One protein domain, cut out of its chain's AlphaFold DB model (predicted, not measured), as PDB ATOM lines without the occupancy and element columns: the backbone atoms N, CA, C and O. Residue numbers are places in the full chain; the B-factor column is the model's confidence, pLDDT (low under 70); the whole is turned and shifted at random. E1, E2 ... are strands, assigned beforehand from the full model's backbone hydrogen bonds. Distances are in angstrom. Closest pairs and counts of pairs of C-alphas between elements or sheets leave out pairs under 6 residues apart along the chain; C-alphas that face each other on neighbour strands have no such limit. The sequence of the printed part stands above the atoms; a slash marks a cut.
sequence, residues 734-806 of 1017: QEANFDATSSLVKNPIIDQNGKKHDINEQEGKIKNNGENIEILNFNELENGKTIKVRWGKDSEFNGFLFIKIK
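What this domain is: This is residues 734 to 806 of the 1017 residues of the protein "Cell wall-binding repeat protein" of Peptostreptococcus anaerobius CAG:621 (UniProt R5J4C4). Two three-stranded sheets lie only partly face to face in an elongated body: a long one, E1 E6 E5, mixed, and a short one, E2 E4 E3, antiparallel. The printed part has 73 residues, with six named strands, E1 to E6 in order, and no named helix. It is all strand, with 32 residues, under half, in named elements. It is compact, with a radius of gyration of the C-alphas of 11.8 A and spans of 35 by 20 by 19 A.

How they stand to each other: E1, residues 734 to 740, is parallel to E6, residues 797 to 805, at 25 degrees; N 736 and O 800, 3.0 A apart, are within hydrogen-bond range. E5, residues 786 to 791, forms an antiparallel hairpin with E6, with N 787 and O 803 2.8 A apart. E2, residues 744 to 746, is antiparallel to E4, residues 772 to 775, with N 745 and O 773 2.9 A apart. E3, residues 766 to 768, forms a hairpin with E4, with N 767 and O 774 2.8 A apart.

Where its parts are: E1 begins at C-alpha 734 (40.722, -13.548, 44.337) and measures 19.1 A; E5 measures 15.8 A. E6 measures 25.2 A, ending at C-alpha 805 (42.600, -15.581, 24.305).

The domain as a whole: The C-alphas farthest apart, of Asn 753 and Glu 780, are 36.1 A apart. The printed part has no cut; the link from E2 to E3 is long. Residues 793 to 795 are under 70 in pLDDT.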
ATOM      1  N   GLN A 734      40.453 -14.672  45.250       93.69
ATOM      2  CA  GLN A 734      40.722 -13.548  44.337       93.69
ATOM      3  C   GLN A 734      40.323 -13.878  42.888       93.69
ATOM      4  O   GLN A 734      40.222 -15.052  42.521       93.69
ATOM      5  N   GLU A 735      40.111 -12.856  42.059       93.50
ATOM      6  CA  GLU A 735      39.807 -12.988  40.630       93.50
ATOM      7  C   GLU A 735      40.783 -12.178  39.772       93.50
ATOM      8  O   GLU A 735      40.730 -10.955  39.706       93.50
ATOM      9  N   ALA A 736      41.669 -12.856  39.052       90.56
ATOM     10  CA  ALA A 736      42.583 -12.187  38.137       90.56
ATOM     11  C   ALA A 736      42.169 -12.388  36.687       90.56
ATOM     12  O   ALA A 736      41.780 -13.482  36.280       90.56
ATOM     13  N   ASN A 737      42.318 -11.331  35.897       89.69
ATOM     14  CA  ASN A 737      42.071 -11.347  34.463       89.69
ATOM     15  C   ASN A 737      43.391 -11.132  33.725       89.69
ATOM     16  O   ASN A 737      44.173 -10.257  34.092       89.69
ATOM     17  N   PHE A 738      43.634 -11.930  32.687       88.25
ATOM     18  CA  PHE A 738      44.871 -11.886  31.914       88.25
ATOM     19  C   PHE A 738      44.600 -12.168  30.430       88.25
ATOM     20  O   PHE A 738      43.949 -13.157  30.098       88.25
ATOM     21  N   ASP A 739      45.118 -11.324  29.534       91.44
ATOM     22  CA  ASP A 739      45.039 -11.528  28.081       91.44
ATOM     23  C   ASP A 739      46.227 -12.383  27.601       91.44
ATOM     24  O   ASP A 739      47.384 -12.013  27.797       91.44
ATOM     25  N   ALA A 740      45.959 -13.490  26.904       91.19
ATOM     26  CA  ALA A 740      46.979 -14.341  26.298       91.19
ATOM     27  C   ALA A 740      47.052 -14.151  24.779       91.19
ATOM     28  O   ALA A 740      46.100 -14.455  24.058       91.19
ATOM     29  N   THR A 741      48.201 -13.688  24.291       89.88
ATOM     30  CA  THR A 741      48.463 -13.441  22.862       89.88
ATOM     31  C   THR A 741      49.273 -14.543  22.174       89.88
ATOM     32  O   THR A 741      49.413 -14.526  20.953       89.88
ATOM     33  N   SER A 742      49.772 -15.513  22.939       90.19
ATOM     34  CA  SER A 742      50.569 -16.655  22.482       90.19
ATOM     35  C   SER A 742      50.211 -17.918  23.264       90.19
ATOM     36  O   SER A 742      49.576 -17.846  24.316       90.19
ATOM     37  N   SER A 743      50.650 -19.079  22.768       90.75
ATOM     38  CA  SER A 743      50.481 -20.355  23.473       90.75
ATOM     39  C   SER A 743      51.246 -20.402  24.793       90.75
ATOM     40  O   SER A 743      50.752 -20.980  25.743       90.75
ATOM     41  N   LEU A 744      52.419 -19.776  24.899       92.44
ATOM     42  CA  LEU A 744      53.185 -19.703  26.145       92.44
ATOM     43  C   LEU A 744      53.128 -18.280  26.706       92.44
ATOM     44  O   LEU A 744      53.496 -17.336  26.005       92.44
ATOM     45  N   VAL A 745      52.673 -18.123  27.950       90.94
ATOM     46  CA  VAL A 745      52.542 -16.825  28.632       90.94
ATOM     47  C   VAL A 745      53.152 -16.864  30.029       90.94
ATOM     48  O   VAL A 745      53.167 -17.909  30.673       90.94
ATOM     49  N   LYS A 746      53.633 -15.721  30.528       90.56
ATOM     50  CA  LYS A 746      54.163 -15.629  31.897       90.56
ATOM     51  C   LYS A 746      53.040 -15.806  32.912       90.56
ATOM     52  O   LYS A 746      51.990 -15.184  32.770       90.56
ATOM     53  N   ASN A 747      53.292 -16.580  33.962       90.44
ATOM     54  CA  ASN A 747      52.377 -16.704  35.088       90.44
ATOM     55  C   ASN A 747      52.230 -15.327  35.771       90.44
ATOM     56  O   ASN A 747      53.226 -14.797  36.272       90.44
ATOM     57  N   PRO A 748      51.037 -14.705  35.798       90.81
ATOM     58  CA  PRO A 748      50.880 -13.379  36.389       90.81
ATOM     59  C   PRO A 748      50.893 -13.393  37.925       90.81
ATOM     60  O   PRO A 748      50.902 -12.332  38.538       90.81
ATOM     61  N   ILE A 749      50.875 -14.573  38.550       91.69
ATOM     62  CA  ILE A 749      50.423 -14.736  39.932       91.69
ATOM     63  C   ILE A 749      51.609 -14.832  40.850       91.69
ATOM     64  O   ILE A 749      52.450 -15.718  40.704       91.69
ATOM     65  N   ILE A 750      51.675 -13.893  41.782       90.62
ATOM     66  CA  ILE A 750      52.816 -13.704  42.661       90.62
ATOM     67  C   ILE A 750      52.343 -13.898  44.098       90.62
ATOM     68  O   ILE A 750      51.376 -13.278  44.538       90.62
ATOM     69  N   ASP A 751      53.014 -14.791  44.819       87.88
ATOM     70  CA  ASP A 751      52.753 -15.081  46.222       87.88
ATOM     71  C   ASP A 751      53.323 -13.996  47.159       87.88
ATOM     72  O   ASP A 751      54.018 -13.063  46.749       87.88
ATOM     73  N   GLN A 752      53.062 -14.131  48.462       88.25
ATOM     74  CA  GLN A 752      53.552 -13.185  49.474       88.25
ATOM     75  C   GLN A 752      55.085 -13.112  49.603       88.25
ATOM     76  O   GLN A 752      55.597 -12.173  50.210       88.25
ATOM     77  N   ASN A 753      55.818 -14.083  49.051       87.94
ATOM     78  CA  ASN A 753      57.279 -14.123  49.038       87.94
ATOM     79  C   ASN A 753      57.866 -13.568  47.728       87.94
ATOM     80  O   ASN A 753      59.083 -13.605  47.548       87.94
ATOM     81  N   GLY A 754      57.025 -13.076  46.812       86.81
ATOM     82  CA  GLY A 754      57.452 -12.593  45.500       86.81
ATOM     83  C   GLY A 754      57.733 -13.706  44.485       86.81
ATOM     84  O   GLY A 754      58.330 -13.433  43.445       86.81
ATOM     85  N   LYS A 755      57.340 -14.953  44.765       87.50
ATOM     86  CA  LYS A 755      57.521 -16.102  43.866       87.50
ATOM     87  C   LYS A 755      56.256 -16.373  43.062       87.50
ATOM     88  O   LYS A 755      55.156 -16.022  43.482       87.50
ATOM     89  N   LYS A 756      56.397 -17.030  41.910       87.50
ATOM     90  CA  LYS A 756      55.243 -17.462  41.117       87.50
ATOM     91  C   LYS A 756      54.431 -18.509  41.868       87.50
ATOM     92  O   LYS A 756      54.979 -19.509  42.329       87.50
ATOM     93  N   HIS A 757      53.133 -18.259  42.010       81.69
ATOM     94  CA  HIS A 757      52.237 -19.151  42.733       81.69
ATOM     95  C   HIS A 757      51.809 -20.331  41.849       81.69
ATOM     96  O   HIS A 757      51.627 -20.181  40.640       81.69
ATOM     97  N   ASP A 758      51.596 -21.495  42.466       76.69
ATOM     98  CA  ASP A 758      51.051 -22.683  41.810       76.69
ATOM     99  C   ASP A 758      49.641 -22.412  41.249       76.69
ATOM    100  O   ASP A 758      48.737 -21.992  41.985       76.69
ATOM    101  N   ILE A 759      49.480 -22.645  39.945       84.25
ATOM    102  CA  ILE A 759      48.220 -22.625  39.203       84.25
ATOM    103  C   ILE A 759      47.869 -24.075  38.900       84.25
ATOM    104  O   ILE A 759      48.676 -24.803  38.320       84.25
ATOM    105  N   ASN A 760      46.652 -24.483  39.258       85.12
ATOM    106  CA  ASN A 760      46.213 -25.846  39.017       85.12
ATOM    107  C   ASN A 760      46.096 -26.075  37.512       85.12
ATOM    108  O   ASN A 760      45.364 -25.361  36.818       85.12
ATOM    109  N   GLU A 761      46.784 -27.103  37.027       82.88
ATOM    110  CA  GLU A 761      46.616 -27.559  35.658       82.88
ATOM    111  C   GLU A 761      45.163 -27.979  35.426       82.88
ATOM    112  O   GLU A 761      44.519 -28.603  36.274       82.88
ATOM    113  N   GLN A 762      44.634 -27.613  34.263       82.38
ATOM    114  CA  GLN A 762      43.342 -28.086  33.800       82.38
ATOM    115  C   GLN A 762      43.596 -28.967  32.588       82.38
ATOM    116  O   GLN A 762      43.950 -28.461  31.517       82.38
ATOM    117  N   GLU A 763      43.420 -30.273  32.780       80.25
ATOM    118  CA  GLU A 763      43.667 -31.292  31.764       80.25
ATOM    119  C   GLU A 763      43.002 -30.919  30.429       80.25
ATOM    120  O   GLU A 763      41.843 -30.492  30.379       80.25
ATOM    121  N   GLY A 764      43.783 -30.997  29.350       81.31
ATOM    122  CA  GLY A 764      43.347 -30.643  27.997       81.31
ATOM    123  C   GLY A 764      43.208 -29.143  27.703       81.31
ATOM    124  O   GLY A 764      42.797 -28.801  26.597       81.31
ATOM    125  N   LYS A 765      43.535 -28.235  28.637       86.12
ATOM    126  CA  LYS A 765      43.463 -26.776  28.402       86.12
ATOM    127  C   LYS A 765      44.762 -26.030  28.668       86.12
ATOM    128  O   LYS A 765      45.131 -25.185  27.858       86.12
ATOM    129  N   ILE A 766      45.442 -26.312  29.780       91.25
ATOM    130  CA  ILE A 766      46.716 -25.662  30.116       91.25
ATOM    131  C   ILE A 766      47.708 -26.635  30.767       91.25
ATOM    132  O   ILE A 766      47.287 -27.588  31.420       91.25
ATOM    133  N   LYS A 767      49.006 -26.340  30.644       89.38
ATOM    134  CA  LYS A 767      50.093 -26.877  31.483       89.38
ATOM    135  C   LYS A 767      50.779 -25.734  32.228       89.38
ATOM    136  O   LYS A 767      50.924 -24.643  31.675       89.38
ATOM    137  N   ASN A 768      51.200 -25.966  33.465       84.44
ATOM    138  CA  ASN A 768      51.843 -24.955  34.303       84.44
ATOM    139  C   ASN A 768      53.233 -25.435  34.733       84.44
ATOM    140  O   ASN A 768      53.359 -26.435  35.429       84.44
ATOM    141  N   ASN A 769      54.283 -24.690  34.379       80.44
ATOM    142  CA  ASN A 769      55.654 -24.984  34.823       80.44
ATOM    143  C   ASN A 769      56.150 -24.031  35.929       80.44
ATOM    144  O   ASN A 769      57.350 -23.939  36.182       80.44
ATOM    145  N   GLY A 770      55.231 -23.310  36.577       80.31
ATOM    146  CA  GLY A 770      55.510 -22.315  37.609       80.31
ATOM    147  C   GLY A 770      55.724 -20.926  37.017       80.31
ATOM    148  O   GLY A 770      54.934 -20.021  37.275       80.31
ATOM    149  N   GLU A 771      56.758 -20.755  36.193       86.00
ATOM    150  CA  GLU A 771      57.101 -19.455  35.589       86.00
ATOM    151  C   GLU A 771      56.173 -19.067  34.433       86.00
ATOM    152  O   GLU A 771      55.842 -17.892  34.247       86.00
ATOM    153  N   ASN A 772      55.731 -20.057  33.660       89.31
ATOM    154  CA  ASN A 772      54.896 -19.873  32.488       89.31
ATOM    155  C   ASN A 772      53.699 -20.827  32.504       89.31
ATOM    156  O   ASN A 772      53.738 -21.934  33.044       89.31
ATOM    157  N   ILE A 773      52.642 -20.379  31.841       91.94
ATOM    158  CA  ILE A 773      51.441 -21.140  31.541       91.94
ATOM    159  C   ILE A 773      51.480 -21.433  30.042       91.94
ATOM    160  O   ILE A 773      51.535 -20.514  29.223       91.94
ATOM    161  N   GLU A 774      51.464 -22.710  29.685       93.38
ATOM    162  CA  GLU A 774      51.287 -23.168  28.312       93.38
ATOM    163  C   GLU A 774      49.797 -23.435  28.071       93.38
ATOM    164  O   GLU A 774      49.180 -24.260  28.738       93.38
ATOM    165  N   ILE A 775      49.208 -22.730  27.114       93.56
ATOM    166  CA  ILE A 775      47.837 -22.882  26.645       93.56
ATOM    167  C   ILE A 775      47.838 -23.915  25.523       93.56
ATOM    168  O   ILE A 775      48.347 -23.672  24.423       93.56
ATOM    169  N   LEU A 776      47.248 -25.072  25.807       92.56
ATOM    170  CA  LEU A 776      47.170 -26.180  24.867       92.56
ATOM    171  C   LEU A 776      46.176 -25.850  23.750       92.56
ATOM    172  O   LEU A 776      45.158 -25.197  23.978       92.56
ATOM    173  N   ASN A 777      46.490 -26.286  22.529       90.25
ATOM    174  CA  ASN A 777      45.677 -26.061  21.330       90.25
ATOM    175  C   ASN A 777      45.323 -24.580  21.086       90.25
ATOM    176  O   ASN A 777      44.283 -24.270  20.511       90.25
ATOM    177  N   PHE A 778      46.193 -23.641  21.488       89.12
ATOM    178  CA  PHE A 778      45.963 -22.193  21.354       89.12
ATOM    179  C   PHE A 778      45.486 -21.769  19.952       89.12
ATOM    180  O   PHE A 778      44.608 -20.917  19.810       89.12
ATOM    181  N   ASN A 779      46.036 -22.388  18.903       84.44
ATOM    182  CA  ASN A 779      45.678 -22.084  17.518       84.44
ATOM    183  C   ASN A 779      44.238 -22.484  17.161       84.44
ATOM    184  O   ASN A 779      43.643 -21.833  16.306       84.44
ATOM    185  N   GLU A 780      43.657 -23.468  17.843       88.12
ATOM    186  CA  GLU A 780      42.276 -23.929  17.646       88.12
ATOM    187  C   GLU A 780      41.262 -23.095  18.448       88.12
ATOM    188  O   GLU A 780      40.082 -23.060  18.112       88.12
ATOM    189  N   LEU A 781      41.705 -22.378  19.488       88.19
ATOM    190  CA  LEU A 781      40.826 -21.557  20.326       88.19
ATOM    191  C   LEU A 781      40.372 -20.279  19.607       88.19
ATOM    192  O   LEU A 781      41.160 -19.581  18.974       88.19
ATOM    193  N   GLU A 782      39.101 -19.918  19.743       87.06
ATOM    194  CA  GLU A 782      38.564 -18.677  19.174       87.06
ATOM    195  C   GLU A 782      39.095 -17.424  19.891       87.06
ATOM    196  O   GLU A 782      39.348 -17.421  21.100       87.06
ATOM    197  N   ASN A 783      39.231 -16.317  19.153       85.56
ATOM    198  CA  ASN A 783      39.568 -15.023  19.744       85.56
ATOM    199  C   ASN A 783      38.450 -14.563  20.699       85.56
ATOM    200  O   ASN A 783      37.277 -14.566  20.338       85.56
ATOM    201  N   GLY A 784      38.812 -14.139  21.907       85.94
ATOM    202  CA  GLY A 784      37.877 -13.782  22.974       85.94
ATOM    203  C   GLY A 784      37.442 -14.953  23.857       85.94
ATOM    204  O   GLY A 784      36.771 -14.709  24.860       85.94
ATOM    205  N   LYS A 785      37.840 -16.198  23.546       91.00
ATOM    206  CA  LYS A 785      37.592 -17.353  24.417       91.00
ATOM    207  C   LYS A 785      38.256 -17.138  25.779       91.00
ATOM    208  O   LYS A 785      39.421 -16.763  25.836       91.00
ATOM    209  N   THR A 786      37.544 -17.433  26.865       94.69
ATOM    210  CA  THR A 786      38.096 -17.363  28.228       94.69
ATOM    211  C   THR A 786      38.297 -18.762  28.801       94.69
ATOM    212  O   THR A 786      37.359 -19.563  28.852       94.69
ATOM    213  N   ILE A 787      39.512 -19.049  29.262       92.62
ATOM    214  CA  ILE A 787      39.852 -20.237  30.046       92.62
ATOM    215  C   ILE A 787      39.860 -19.833  31.521       92.62
ATOM    216  O   ILE A 787      40.556 -18.899  31.906       92.62
ATOM    217  N   LYS A 788      39.083 -20.533  32.352       93.38
ATOM    218  CA  LYS A 788      39.026 -20.314  33.802       93.38
ATOM    219  C   LYS A 788      39.813 -21.409  34.511       93.38
ATOM    220  O   LYS A 788      39.390 -22.562  34.478       93.38
ATOM    221  N   VAL A 789      40.898 -21.041  35.185       91.25
ATOM    222  CA  VAL A 789      41.745 -21.962  35.958       91.25
ATOM    223  C   VAL A 789      41.786 -21.530  37.420       91.25
ATOM    224  O   VAL A 789      41.675 -20.347  37.732       91.25
ATOM    225  N   ARG A 790      41.883 -22.493  38.336       89.69
ATOM    226  CA  ARG A 790      41.983 -22.221  39.776       89.69
ATOM    227  C   ARG A 790      43.454 -22.147  40.172       89.69
ATOM    228  O   ARG A 790      44.253 -22.927  39.666       89.69
ATOM    229  N   TRP A 791      43.802 -21.281  41.111       88.38
ATOM    230  CA  TRP A 791      45.103 -21.315  41.782       88.38
ATOM    231  C   TRP A 791      44.925 -21.481  43.288       88.38
ATOM    232  O   TRP A 791      43.831 -21.253  43.821       88.38
ATOM    233  N   GLY A 792      46.027 -21.770  43.982       79.75
ATOM    234  CA  GLY A 792      46.051 -21.818  45.443       79.75
ATOM    235  C   GLY A 792      45.451 -23.107  46.000       79.75
ATOM    236  O   GLY A 792      44.317 -23.473  45.691       79.75
ATOM    237  N   LYS A 793      46.228 -23.805  46.833       66.94
ATOM    238  CA  LYS A 793      45.793 -25.016  47.550       66.94
ATOM    239  C   LYS A 793      45.339 -24.713  48.982       66.94
ATOM    240  O   LYS A 793      44.491 -25.430  49.506       66.94
ATOM    241  N   ASP A 794      45.834 -23.621  49.565       63.84
ATOM    242  CA  ASP A 794      45.566 -23.228  50.947       63.84
ATOM    243  C   ASP A 794      44.363 -22.280  51.073       63.84
ATOM    244  O   ASP A 794      43.971 -21.578  50.135       63.84
ATOM    245  N   SER A 795      43.775 -22.227  52.271       63.22
ATOM    246  CA  SER A 795      42.619 -21.373  52.569       63.22
ATOM    247  C   SER A 795      42.936 -19.872  52.583       63.22
ATOM    248  O   SER A 795      42.013 -19.070  52.471       63.22
ATOM    249  N   GLU A 796      44.210 -19.482  52.699       76.56
ATOM    250  CA  GLU A 796      44.602 -18.088  52.939       76.56
ATOM    251  C   GLU A 796      44.618 -17.219  51.668       76.56
ATOM    252  O   GLU A 796      44.031 -16.141  51.689       76.56
ATOM    253  N   PHE A 797      45.230 -17.681  50.568       87.25
ATOM    254  CA  PHE A 797      45.291 -16.979  49.275       87.25
ATOM    255  C   PHE A 797      45.030 -17.966  48.135       87.25
ATOM    256  O   PHE A 797      45.864 -18.801  47.789       87.25
ATOM    257  N   ASN A 798      43.831 -17.896  47.567       89.56
ATOM    258  CA  ASN A 798      43.395 -18.750  46.467       89.56
ATOM    259  C   ASN A 798      42.506 -17.950  45.515       89.56
ATOM    260  O   ASN A 798      42.255 -16.770  45.752       89.56
ATOM    261  N   GLY A 799      42.075 -18.539  44.405       91.69
ATOM    262  CA  GLY A 799      41.268 -17.784  43.459       91.69
ATOM    263  C   GLY A 799      41.132 -18.412  42.089       91.69
ATOM    264  O   GLY A 799      41.470 -19.579  41.866       91.69
ATOM    265  N   PHE A 800      40.625 -17.599  41.168       92.38
ATOM    266  CA  PHE A 800      40.457 -17.945  39.769       92.38
ATOM    267  C   PHE A 800      41.229 -16.976  38.879       92.38
ATOM    268  O   PHE A 800      41.098 -15.759  38.996       92.38
ATOM    269  N   LEU A 801      41.990 -17.541  37.949       92.44
ATOM    270  CA  LEU A 801      42.590 -16.824  36.837       92.44
ATOM    271  C   LEU A 801      41.730 -17.044  35.592       92.44
ATOM    272  O   LEU A 801      41.475 -18.179  35.178       92.44
ATOM    273  N   PHE A 802      41.300 -15.945  34.991       93.44
ATOM    274  CA  PHE A 802      40.565 -15.907  33.738       93.44
ATOM    275  C   PHE A 802      41.520 -15.481  32.620       93.44
ATOM    276  O   PHE A 802      41.889 -14.313  32.504       93.44
ATOM    277  N   ILE A 803      41.935 -16.452  31.807       92.94
ATOM    278  CA  ILE A 803      42.841 -16.262  30.675       92.94
ATOM    279  C   ILE A 803      41.998 -16.024  29.425       92.94
ATOM    280  O   ILE A 803      41.356 -16.947  28.920       92.94
ATOM    281  N   LYS A 804      41.986 -14.794  28.922       94.44
ATOM    282  CA  LYS A 804      41.272 -14.421  27.702       94.44
ATOM    283  C   LYS A 804      42.198 -14.545  26.498       94.44
ATOM    284  O   LYS A 804      43.217 -13.868  26.415       94.44
ATOM    285  N   ILE A 805      41.843 -15.397  25.543       92.81
ATOM    286  CA  ILE A 805      42.600 -15.581  24.305       92.81
ATOM    287  C   ILE A 805      42.443 -14.335  23.441       92.81
ATOM    288  O   ILE A 805      41.332 -13.973  23.053       92.81
ATOM    289  N   LYS A 806      43.561 -13.688  23.125       89.50
ATOM    290  CA  LYS A 806      43.627 -12.486  22.300       89.50
ATOM    291  C   LYS A 806      44.544 -12.741  21.120       89.50
ATOM    292  O   LYS A 806      45.739 -12.471  21.167       89.50
TER     293      LYS A 806